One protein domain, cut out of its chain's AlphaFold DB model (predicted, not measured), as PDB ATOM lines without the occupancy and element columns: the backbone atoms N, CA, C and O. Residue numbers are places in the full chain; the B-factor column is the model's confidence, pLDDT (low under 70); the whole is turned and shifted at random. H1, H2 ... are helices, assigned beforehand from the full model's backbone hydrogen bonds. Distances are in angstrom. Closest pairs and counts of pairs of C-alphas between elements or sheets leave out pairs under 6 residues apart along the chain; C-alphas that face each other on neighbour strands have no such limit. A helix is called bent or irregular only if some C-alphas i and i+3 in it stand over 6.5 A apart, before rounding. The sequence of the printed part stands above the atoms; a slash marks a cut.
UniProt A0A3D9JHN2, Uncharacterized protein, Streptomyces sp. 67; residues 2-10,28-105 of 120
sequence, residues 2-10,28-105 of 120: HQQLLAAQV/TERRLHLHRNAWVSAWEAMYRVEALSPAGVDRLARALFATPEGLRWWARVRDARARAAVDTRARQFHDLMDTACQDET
ATOM      1  N   HIS A   2     482.659 231.609 463.757       47.88
ATOM      2  CA  HIS A   2     482.352 230.979 462.450       47.88
ATOM      3  C   HIS A   2     481.055 231.492 461.778       47.88
ATOM      4  O   HIS A   2     481.050 231.806 460.594       47.88
ATOM      5  N   GLN A   3     479.972 231.678 462.539       53.44
ATOM      6  CA  GLN A   3     478.680 232.134 461.997       53.44
ATOM      7  C   GLN A   3     478.660 233.612 461.578       53.44
ATOM      8  O   GLN A   3     478.006 233.966 460.602       53.44
ATOM      9  N   GLN A   4     479.410 234.472 462.276       55.62
ATOM     10  CA  GLN A   4     479.537 235.891 461.923       55.62
ATOM     11  C   GLN A   4     480.341 236.071 460.627       55.62
ATOM     12  O   GLN A   4     480.018 236.937 459.818       55.62
ATOM     13  N   LEU A   5     481.337 235.210 460.392       56.44
ATOM     14  CA  LEU A   5     482.117 235.194 459.152       56.44
ATOM     15  C   LEU A   5     481.265 234.766 457.944       56.44
ATOM     16  O   LEU A   5     481.391 235.343 456.866       56.44
ATOM     17  N   LEU A   6     480.350 233.811 458.134       58.00
ATOM     18  CA  LEU A   6     479.441 233.341 457.083       58.00
ATOM     19  C   LEU A   6     478.345 234.365 456.743       58.00
ATOM     20  O   LEU A   6     478.032 234.554 455.569       58.00
ATOM     21  N   ALA A   7     477.808 235.077 457.740       57.66
ATOM     22  CA  ALA A   7     476.877 236.184 457.505       57.66
ATOM     23  C   ALA A   7     477.542 237.322 456.702       57.66
ATOM     24  O   ALA A   7     476.983 237.804 455.719       57.66
ATOM     25  N   ALA A   8     478.792 237.666 457.029       58.34
ATOM     26  CA  ALA A   8     479.547 238.693 456.313       58.34
ATOM     27  C   ALA A   8     479.819 238.347 454.831       58.34
ATOM     28  O   ALA A   8     479.888 239.248 453.995       58.34
ATOM     29  N   GLN A   9     479.954 237.062 454.480       54.50
ATOM     30  CA  GLN A   9     480.120 236.616 453.086       54.50
ATOM     31  C   GLN A   9     478.835 236.732 452.255       54.50
ATOM     32  O   GLN A   9     478.901 236.914 451.038       54.50
ATOM     33  N   VAL A  10     477.669 236.621 452.896       56.28
ATOM     34  CA  VAL A  10     476.369 236.819 452.245       56.28
ATOM     35  C   VAL A  10     476.169 238.292 451.894       56.28
ATOM     36  O   VAL A  10     475.767 238.593 450.770       56.28
ATOM     37  N   THR A  28     470.112 232.148 447.405       79.31
ATOM     38  CA  THR A  28     469.032 231.984 448.385       79.31
ATOM     39  C   THR A  28     469.194 230.675 449.146       79.31
ATOM     40  O   THR A  28     469.173 230.679 450.380       79.31
ATOM     41  N   GLU A  29     469.438 229.575 448.440       80.38
ATOM     42  CA  GLU A  29     469.717 228.271 449.037       80.38
ATOM     43  C   GLU A  29     470.940 228.317 449.948       80.38
ATOM     44  O   GLU A  29     470.925 227.752 451.044       80.38
ATOM     45  N   ARG A  30     471.983 229.046 449.543       81.75
ATOM     46  CA  ARG A  30     473.180 229.244 450.358       81.75
ATOM     47  C   ARG A  30     472.859 229.980 451.656       81.75
ATOM     48  O   ARG A  30     473.273 229.518 452.715       81.75
ATOM     49  N   ARG A  31     472.097 231.080 451.614       81.12
ATOM     50  CA  ARG A  31     471.677 231.798 452.836       81.12
ATOM     51  C   ARG A  31     470.933 230.880 453.799       81.12
ATOM     52  O   ARG A  31     471.260 230.838 454.982       81.12
ATOM     53  N   LEU A  32     469.972 230.116 453.286       82.06
ATOM     54  CA  LEU A  32     469.190 229.179 454.090       82.06
ATOM     55  C   LEU A  32     470.053 228.045 454.656       82.06
ATOM     56  O   LEU A  32     469.880 227.662 455.811       82.06
ATOM     57  N   HIS A  33     471.002 227.529 453.872       86.38
ATOM     58  CA  HIS A  33     471.953 226.518 454.323       86.38
ATOM     59  C   HIS A  33     472.819 227.032 455.479       86.38
ATOM     60  O   HIS A  33     472.929 226.351 456.499       86.38
ATOM     61  N   LEU A  34     473.387 228.235 455.347       85.25
ATOM     62  CA  LEU A  34     474.203 228.862 456.388       85.25
ATOM     63  C   LEU A  34     473.384 229.150 457.649       85.25
ATOM     64  O   LEU A  34     473.850 228.880 458.753       85.25
ATOM     65  N   HIS A  35     472.152 229.637 457.489       84.69
ATOM     66  CA  HIS A  35     471.259 229.931 458.604       84.69
ATOM     67  C   HIS A  35     470.875 228.668 459.391       84.69
ATOM     68  O   HIS A  35     470.990 228.647 460.615       84.69
ATOM     69  N   ARG A  36     470.498 227.578 458.706       90.88
ATOM     70  CA  ARG A  36     470.224 226.282 459.356       90.88
ATOM     71  C   ARG A  36     471.464 225.718 460.038       90.88
ATOM     72  O   ARG A  36     471.397 225.305 461.192       90.88
ATOM     73  N   ASN A  37     472.611 225.763 459.358       91.12
ATOM     74  CA  ASN A  37     473.872 225.312 459.935       91.12
ATOM     75  C   ASN A  37     474.241 226.107 461.190       91.12
ATOM     76  O   ASN A  37     474.778 225.539 462.143       91.12
ATOM     77  N   ALA A  38     473.920 227.401 461.212       86.31
ATOM     78  CA  ALA A  38     474.127 228.233 462.377       86.31
ATOM     79  C   ALA A  38     473.250 227.783 463.560       86.31
ATOM     80  O   ALA A  38     473.772 227.472 464.631       86.31
ATOM     81  N   TRP A  39     471.941 227.659 463.353       93.50
ATOM     82  CA  TRP A  39     471.023 227.233 464.410       93.50
ATOM     83  C   TRP A  39     471.350 225.853 464.975       93.50
ATOM     84  O   TRP A  39     471.481 225.716 466.186       93.50
ATOM     85  N   VAL A  40     471.584 224.855 464.120       96.12
ATOM     86  CA  VAL A  40     471.893 223.493 464.587       96.12
ATOM     87  C   VAL A  40     473.210 223.450 465.367       96.12
ATOM     88  O   VAL A  40     473.308 222.764 466.378       96.12
ATOM     89  N   SER A  41     474.213 224.239 464.969       93.94
ATOM     90  CA  SER A  41     475.466 224.339 465.738       93.94
ATOM     91  C   SER A  41     475.278 225.076 467.070       93.94
ATOM     92  O   SER A  41     475.970 224.773 468.039       93.94
ATOM     93  N   ALA A  42     474.348 226.033 467.137       94.56
ATOM     94  CA  ALA A  42     473.991 226.696 468.388       94.56
ATOM     95  C   ALA A  42     473.285 225.723 469.344       94.56
ATOM     96  O   ALA A  42     473.626 225.679 470.523       94.56
ATOM     97  N   TRP A  43     472.366 224.897 468.836       97.94
ATOM     98  CA  TRP A  43     471.696 223.856 469.620       97.94
ATOM     99  C   TRP A  43     472.686 222.833 470.174       97.94
ATOM    100  O   TRP A  43     472.611 222.503 471.353       97.94
ATOM    101  N   GLU A  44     473.656 222.394 469.369       97.56
ATOM    102  CA  GLU A  44     474.723 221.497 469.825       97.56
ATOM    103  C   GLU A  44     475.549 222.131 470.956       97.56
ATOM    104  O   GLU A  44     475.830 221.489 471.968       97.56
ATOM    105  N   ALA A  45     475.912 223.411 470.821       96.19
ATOM    106  CA  ALA A  45     476.633 224.131 471.866       96.19
ATOM    107  C   ALA A  45     475.808 224.247 473.160       96.19
ATOM    108  O   ALA A  45     476.342 224.001 474.239       96.19
ATOM    109  N   MET A  46     474.511 224.562 473.054       97.19
ATOM    110  CA  MET A  46     473.592 224.617 474.199       97.19
ATOM    111  C   MET A  46     473.402 223.247 474.854       97.19
ATOM    112  O   MET A  46     473.352 223.162 476.078       97.19
ATOM    113  N   TYR A  47     473.332 222.179 474.060       97.81
ATOM    114  CA  TYR A  47     473.250 220.806 474.553       97.81
ATOM    115  C   TYR A  47     474.514 220.416 475.324       97.81
ATOM    116  O   TYR A  47     474.430 219.863 476.419       97.81
ATOM    117  N   ARG A  48     475.695 220.773 474.801       96.19
ATOM    118  CA  ARG A  48     476.985 220.489 475.446       96.19
ATOM    119  C   ARG A  48     477.100 221.119 476.837       96.19
ATOM    120  O   ARG A  48     477.702 220.509 477.713       96.19
ATOM    121  N   VAL A  49     476.529 222.306 477.036       96.06
ATOM    122  CA  VAL A  49     476.509 223.007 478.335       96.06
ATOM    123  C   VAL A  49     475.224 222.766 479.133       96.06
ATOM    124  O   VAL A  49     474.946 223.498 480.077       96.06
ATOM    125  N   GLU A  50     474.423 221.772 478.738       96.88
ATOM    126  CA  GLU A  50     473.188 221.341 479.413       96.88
ATOM    127  C   GLU A  50     472.084 222.414 479.501       96.88
ATOM    128  O   GLU A  50     471.067 222.230 480.167       96.88
ATOM    129  N   ALA A  51     472.221 223.505 478.741       97.44
ATOM    130  CA  ALA A  51     471.179 224.511 478.545       97.44
ATOM    131  C   ALA A  51     470.056 224.021 477.612       97.44
ATOM    132  O   ALA A  51     468.971 224.601 477.578       97.44
ATOM    133  N   LEU A  52     470.310 222.956 476.847       97.62
ATOM    134  CA  LEU A  52     469.319 222.257 476.036       97.62
ATOM    135  C   LEU A  52     469.313 220.775 476.424       97.62
ATOM    136  O   LEU A  52     470.325 220.094 476.302       97.62
ATOM    137  N   SER A  53     468.174 220.267 476.896       98.19
ATOM    138  CA  SER A  53     468.021 218.855 477.271       98.19
ATOM    139  C   SER A  53     467.823 217.957 476.039       98.19
ATOM    140  O   SER A  53     467.455 218.466 474.977       98.19
ATOM    141  N   PRO A  54     467.969 216.620 476.153       98.38
ATOM    142  CA  PRO A  54     467.661 215.699 475.054       98.38
ATOM    143  C   PRO A  54     466.246 215.881 474.477       98.38
ATOM    144  O   PRO A  54     466.075 215.956 473.267       98.38
ATOM    145  N   ALA A  55     465.237 216.054 475.339       98.00
ATOM    146  CA  ALA A  55     463.862 216.333 474.911       98.00
ATOM    147  C   ALA A  55     463.713 217.711 474.233       98.00
ATOM    148  O   ALA A  55     462.830 217.917 473.401       98.00
ATOM    149  N   GLY A  56     464.567 218.676 474.593       98.06
ATOM    150  CA  GLY A  56     464.662 219.961 473.906       98.06
ATOM    151  C   GLY A  56     465.239 219.824 472.497       98.06
ATOM    152  O   GLY A  56     464.697 220.416 471.565       98.06
ATOM    153  N   VAL A  57     466.291 219.012 472.335       98.25
ATOM    154  CA  VAL A  57     466.874 218.688 471.023       98.25
ATOM    155  C   VAL A  57     465.835 218.009 470.132       98.25
ATOM    156  O   VAL A  57     465.614 218.495 469.028       98.25
ATOM    157  N   ASP A  58     465.147 216.969 470.617       97.81
ATOM    158  CA  ASP A  58     464.102 216.260 469.854       97.81
ATOM    159  C   ASP A  58     463.027 217.224 469.331       97.81
ATOM    160  O   ASP A  58     462.736 217.252 468.137       97.81
ATOM    161  N   ARG A  59     462.501 218.105 470.191       98.06
ATOM    162  CA  ARG A  59     461.478 219.083 469.797       98.06
ATOM    163  C   ARG A  59     461.948 220.017 468.678       98.06
ATOM    164  O   ARG A  59     461.200 220.275 467.736       98.06
ATOM    165  N   LEU A  60     463.167 220.548 468.793       97.75
ATOM    166  CA  LEU A  60     463.747 221.444 467.787       97.75
ATOM    167  C   LEU A  60     464.055 220.696 466.482       97.75
ATOM    168  O   LEU A  60     463.817 221.227 465.396       97.75
ATOM    169  N   ALA A  61     464.534 219.457 466.587       98.00
ATOM    170  CA  ALA A  61     464.824 218.593 465.454       98.00
ATOM    171  C   ALA A  61     463.548 218.225 464.680       98.00
ATOM    172  O   ALA A  61     463.510 218.406 463.465       98.00
ATOM    173  N   ARG A  62     462.466 217.828 465.362       96.75
ATOM    174  CA  ARG A  62     461.157 217.575 464.732       96.75
ATOM    175  C   ARG A  62     460.643 218.794 463.973       96.75
ATOM    176  O   ARG A  62     460.223 218.671 462.830       96.75
ATOM    177  N   ALA A  63     460.741 219.989 464.559       96.56
ATOM    178  CA  ALA A  63     460.343 221.218 463.873       96.56
ATOM    179  C   ALA A  63     461.183 221.495 462.610       96.56
ATOM    180  O   ALA A  63     460.659 221.991 461.613       96.56
ATOM    181  N   LEU A  64     462.481 221.167 462.630       96.19
ATOM    182  CA  LEU A  64     463.343 221.259 461.452       96.19
ATOM    183  C   LEU A  64     462.923 220.248 460.372       96.19
ATOM    184  O   LEU A  64     462.828 220.619 459.198       96.19
ATOM    185  N   PHE A  65     462.681 218.993 460.755       97.44
ATOM    186  CA  PHE A  65     462.423 217.889 459.828       97.44
ATOM    187  C   PHE A  65     460.987 217.807 459.316       97.44
ATOM    188  O   PHE A  65     460.792 217.282 458.226       97.44
ATOM    189  N   ALA A  66     460.027 218.466 459.967       94.94
ATOM    190  CA  ALA A  66     458.659 218.635 459.467       94.94
ATOM    191  C   ALA A  66     458.564 219.395 458.121       94.94
ATOM    192  O   ALA A  66     457.475 219.592 457.583       94.94
ATOM    193  N   THR A  67     459.691 219.870 457.572       93.56
ATOM    194  CA  THR A  67     459.760 220.565 456.281       93.56
ATOM    195  C   THR A  67     460.642 219.806 455.283       93.56
ATOM    196  O   THR A  67     461.753 219.388 455.640       93.56
ATOM    197  N   PRO A  68     460.242 219.701 453.997       93.38
ATOM    198  CA  PRO A  68     461.081 219.105 452.955       93.38
ATOM    199  C   PRO A  68     462.461 219.768 452.836       93.38
ATOM    200  O   PRO A  68     463.459 219.112 452.539       93.38
ATOM    201  N   GLU A  69     462.549 221.075 453.077       90.00
ATOM    202  CA  GLU A  69     463.797 221.835 453.050       90.00
ATOM    203  C   GLU A  69     464.743 221.423 454.182       90.00
ATOM    204  O   GLU A  69     465.957 221.377 453.970       90.00
ATOM    205  N   GLY A  70     464.210 221.145 455.375       92.50
ATOM    206  CA  GLY A  70     464.983 220.658 456.515       92.50
ATOM    207  C   GLY A  70     465.536 219.259 456.269       92.50
ATOM    208  O   GLY A  70     466.732 219.043 456.465       92.50
ATOM    209  N   LEU A  71     464.709 218.357 455.733       94.81
ATOM    210  CA  LEU A  71     465.127 217.008 455.333       94.81
ATOM    211  C   LEU A  71     466.233 217.044 454.267       94.81
ATOM    212  O   LEU A  71     467.288 216.433 454.441       94.81
ATOM    213  N   ARG A  72     466.047 217.826 453.191       92.75
ATOM    214  CA  ARG A  72     467.072 218.000 452.142       92.75
ATOM    215  C   ARG A  72     468.364 218.596 452.693       92.75
ATOM    216  O   ARG A  72     469.454 218.218 452.264       92.75
ATOM    217  N   TRP A  73     468.257 219.552 453.615       93.25
ATOM    218  CA  TRP A  73     469.426 220.141 454.253       93.25
ATOM    219  C   TRP A  73     470.177 219.109 455.101       93.25
ATOM    220  O   TRP A  73     471.397 219.023 454.969       93.25
ATOM    221  N   TRP A  74     469.472 218.300 455.898       95.44
ATOM    222  CA  TRP A  74     470.089 217.258 456.721       95.44
ATOM    223  C   TRP A  74     470.797 216.215 455.876       95.44
ATOM    224  O   TRP A  74     471.989 216.009 456.070       95.44
ATOM    225  N   ALA A  75     470.126 215.665 454.860       93.00
ATOM    226  CA  ALA A  75     470.722 214.704 453.933       93.00
ATOM    227  C   ALA A  75     472.043 215.208 453.319       93.00
ATOM    228  O   ALA A  75     472.965 214.432 453.091       93.00
ATOM    229  N   ARG A  76     472.166 216.525 453.095       89.81
ATOM    230  CA  ARG A  76     473.382 217.148 452.558       89.81
ATOM    231  C   ARG A  76     474.531 217.242 453.568       89.81
ATOM    232  O   ARG A  76     475.685 217.183 453.157       89.81
ATOM    233  N   VAL A  77     474.248 217.475 454.850       91.75
ATOM    234  CA  VAL A  77     475.284 217.808 455.854       91.75
ATOM    235  C   VAL A  77     475.545 216.707 456.869       91.75
ATOM    236  O   VAL A  77     476.599 216.722 457.502       91.75
ATOM    237  N   ARG A  78     474.601 215.776 457.028       94.25
ATOM    238  CA  ARG A  78     474.562 214.744 458.065       94.25
ATOM    239  C   ARG A  78     475.908 214.057 458.241       94.25
ATOM    240  O   ARG A  78     476.492 214.114 459.316       94.25
ATOM    241  N   ASP A  79     476.436 213.478 457.171       89.25
ATOM    242  CA  ASP A  79     477.658 212.680 457.236       89.25
ATOM    243  C   ASP A  79     478.896 213.519 457.577       89.25
ATOM    244  O   ASP A  79     479.793 213.065 458.285       89.25
ATOM    245  N   ALA A  80     478.954 214.762 457.092       88.19
ATOM    246  CA  ALA A  80     480.035 215.679 457.435       88.19
ATOM    247  C   ALA A  80     479.965 216.097 458.911       88.19
ATOM    248  O   ALA A  80     480.996 216.137 459.578       88.19
ATOM    249  N   ARG A  81     478.757 216.351 459.439       91.94
ATOM    250  CA  ARG A  81     478.552 216.648 460.865       91.94
ATOM    251  C   ARG A  81     478.891 215.445 461.744       91.94
ATOM    252  O   ARG A  81     479.573 215.624 462.746       91.94
ATOM    253  N   ALA A  82     478.508 214.238 461.330       91.56
ATOM    254  CA  ALA A  82     478.850 212.997 462.017       91.56
ATOM    255  C   ALA A  82     480.368 212.809 462.143       91.56
ATOM    256  O   ALA A  82     480.878 212.548 463.228       91.56
ATOM    257  N   ARG A  83     481.104 212.998 461.040       87.81
ATOM    258  CA  ARG A  83     482.572 212.892 461.032       87.81
ATOM    259  C   ARG A  83     483.257 213.991 461.844       87.81
ATOM    260  O   ARG A  83     484.318 213.748 462.400       87.81
ATOM    261  N   ALA A  84     482.663 215.181 461.923       86.94
ATOM    262  CA  ALA A  84     483.188 216.292 462.716       86.94
ATOM    263  C   ALA A  84     482.923 216.150 464.231       86.94
ATOM    264  O   ALA A  84     483.464 216.929 465.018       86.94
ATOM    265  N   ALA A  85     482.101 215.184 464.659       90.19
ATOM    266  CA  ALA A  85     481.768 214.958 466.063       90.19
ATOM    267  C   ALA A  85     482.940 214.309 466.829       90.19
ATOM    268  O   ALA A  85     483.037 213.088 466.974       90.19
ATOM    269  N   VAL A  86     483.835 215.154 467.342       86.12
ATOM    270  CA  VAL A  86     485.088 214.733 467.997       86.12
ATOM    271  C   VAL A  86     484.883 214.133 469.393       86.12
ATOM    272  O   VAL A  86     485.632 213.251 469.810       86.12
ATOM    273  N   ASP A  87     483.834 214.543 470.108       91.88
ATOM    274  CA  ASP A  87     483.575 214.142 471.494       91.88
ATOM    275  C   ASP A  87     482.252 213.368 471.661       91.88
ATOM    276  O   ASP A  87     481.404 213.310 470.767       91.88
ATOM    277  N   THR A  88     482.077 212.735 472.826       94.19
ATOM    278  CA  THR A  88     480.884 211.926 473.130       94.19
ATOM    279  C   THR A  88     479.601 212.758 473.156       94.19
ATOM    280  O   THR A  88     478.552 212.255 472.766       94.19
ATOM    281  N   ARG A  89     479.663 214.028 473.568       94.56
ATOM    282  CA  ARG A  89     478.491 214.913 473.639       94.56
ATOM    283  C   ARG A  89     478.037 215.335 472.241       94.56
ATOM    284  O   ARG A  89     476.841 215.347 471.974       94.56
ATOM    285  N   ALA A  90     478.978 215.604 471.338       94.94
ATOM    286  CA  ALA A  90     478.723 215.877 469.928       94.94
ATOM    287  C   ALA A  90     478.094 214.665 469.231       94.94
ATOM    288  O   ALA A  90     477.122 214.818 468.496       94.94
ATOM    289  N   ARG A  91     478.610 213.456 469.503       96.25
ATOM    290  CA  ARG A  91     478.033 212.206 468.981       96.25
ATOM    291  C   ARG A  91     476.606 211.989 469.486       96.25
ATOM    292  O   ARG A  91     475.714 211.809 468.674       96.25
ATOM    293  N   GLN A  92     476.371 212.147 470.790       97.31
ATOM    294  CA  GLN A  92     475.026 212.057 471.377       97.31
ATOM    295  C   GLN A  92     474.047 213.078 470.783       97.31
ATOM    296  O   GLN A  92     472.901 212.739 470.500       97.31
ATOM    297  N   PHE A  93     474.481 214.325 470.578       98.19
ATOM    298  CA  PHE A  93     473.656 215.329 469.908       98.19
ATOM    299  C   PHE A  93     473.303 214.901 468.482       98.19
ATOM    300  O   PHE A  93     472.150 215.010 468.072       98.19
ATOM    301  N   HIS A  94     474.289 214.410 467.729       97.44
ATOM    302  CA  HIS A  94     474.072 213.941 466.367       97.44
ATOM    303  C   HIS A  94     473.106 212.747 466.320       97.44
ATOM    304  O   HIS A  94     472.167 212.765 465.529       97.44
ATOM    305  N   ASP A  95     473.235 211.786 467.236       97.38
ATOM    306  CA  ASP A  95     472.323 210.641 467.339       97.38
ATOM    307  C   ASP A  95     470.870 211.077 467.608       97.38
ATOM    308  O   ASP A  95     469.934 210.523 467.029       97.38
ATOM    309  N   LEU A  96     470.659 212.107 468.438       98.19
ATOM    310  CA  LEU A  96     469.328 212.688 468.668       98.19
ATOM    311  C   LEU A  96     468.751 213.318 467.391       98.19
ATOM    312  O   LEU A  96     467.565 213.149 467.102       98.19
ATOM    313  N   MET A  97     469.578 214.023 466.614       98.25
ATOM    314  CA  MET A  97     469.159 214.598 465.332       98.25
ATOM    315  C   MET A  97     468.830 213.500 464.310       98.25
ATOM    316  O   MET A  97     467.805 213.578 463.638       98.25
ATOM    317  N   ASP A  98     469.656 212.458 464.206       97.56
ATOM    318  CA  ASP A  98     469.388 211.327 463.316       97.56
ATOM    319  C   ASP A  98     468.106 210.590 463.711       97.56
ATOM    320  O   ASP A  98     467.288 210.317 462.839       97.56
ATOM    321  N   THR A  99     467.886 210.349 465.006       97.81
ATOM    322  CA  THR A  99     466.662 209.706 465.514       97.81
ATOM    323  C   THR A  99     465.418 210.497 465.113       97.81
ATOM    324  O   THR A  99     464.495 209.943 464.525       97.81
ATOM    325  N   ALA A 100     465.414 211.816 465.328       97.81
ATOM    326  CA  ALA A 100     464.285 212.656 464.936       97.81
ATOM    327  C   ALA A 100     464.058 212.672 463.410       97.81
ATOM    328  O   ALA A 100     462.916 212.732 462.956       97.81
ATOM    329  N   CYS A 101     465.121 212.599 462.602       97.44
ATOM    330  CA  CYS A 101     464.990 212.494 461.147       97.44
ATOM    331  C   CYS A 101     464.428 211.129 460.715       97.44
ATOM    332  O   CYS A 101     463.644 211.058 459.766       97.44
ATOM    333  N   GLN A 102     464.830 210.043 461.379       96.69
ATOM    334  CA  GLN A 102     464.319 208.694 461.124       96.69
ATOM    335  C   GLN A 102     462.835 208.596 461.479       96.69
ATOM    336  O   GLN A 102     462.059 208.099 460.668       96.69
ATOM    337  N   ASP A 103     462.435 209.141 462.630       96.19
ATOM    338  CA  ASP A 103     461.037 209.204 463.064       96.19
ATOM    339  C   ASP A 103     460.153 209.937 462.047       96.19
ATOM    340  O   ASP A 103     459.058 209.477 461.731       96.19
ATOM    341  N   GLU A 104     460.633 211.064 461.511       95.50
ATOM    342  CA  GLU A 104     459.886 211.863 460.534       95.50
ATOM    343  C   GLU A 104     459.786 211.172 459.165       95.50
ATOM    344  O   GLU A 104     458.763 211.245 458.488       95.50
ATOM    345  N   THR A 105     460.852 210.496 458.729       94.94
ATOM    346  CA  THR A 105     460.924 209.898 457.383       94.94
ATOM    347  C   THR A 105     460.496 208.433 457.329       94.94
ATOM    348  O   THR A 105     460.379 207.876 456.237       94.94
TER     349      THR A 105
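What this domain is: This is residues 2 to 10 and 28 to 105 of the 120 residues of an uncharacterized protein of Streptomyces sp. 67 (UniProt A0A3D9JHN2). H1, H2 and H3 lie in a row, neighbours running opposite ways; kinked H4 and H5 form a hairpin, with H5 crossing H3. The printed part has 87 residues with five named helices, H1 to H5, and no named strand: all helix. It is compact, radius of gyration of the C-alphas 12.6 A, spanning 32 by 28 by 22 A.

How they stand to each other: H1, residues 2 to 10, touches residues 31 to 38 of H2, residues 28 to 48; closest C-alphas Gln 3 and Ala 38, 6.0 A. H2 and H3, residues 54 to 65, form a hairpin that only just touches, with 3 pairs of C-alphas within 8 A; closest Trp 43 and Val 57, 7.2 A. H3 touches H5, residues 88 to 105, at a steep tilt of 45 degrees; closest C-alphas Arg 62 and Ala 100, 5.8 A. Every O i to N i+4 pair is within hydrogen-bond range in H1, H2, H3 and H5; in H4, residues 68 to 84, 11 of 13.

Where its parts are: H2, 30.5 A long, begins at C-alpha 28 (469.032, 231.984, 448.385); H5, 25.5 A, ends at C-alpha 105 (460.924, 209.898, 457.383). H4 is irregular: C-alphas 76 and 79 are 7.8 A apart.

The domain as a whole: Residues 11 to 27 are not printed; C-alphas 10 and 28 are 9.6 A apart. Residues 2 to 10 have pLDDT under 70.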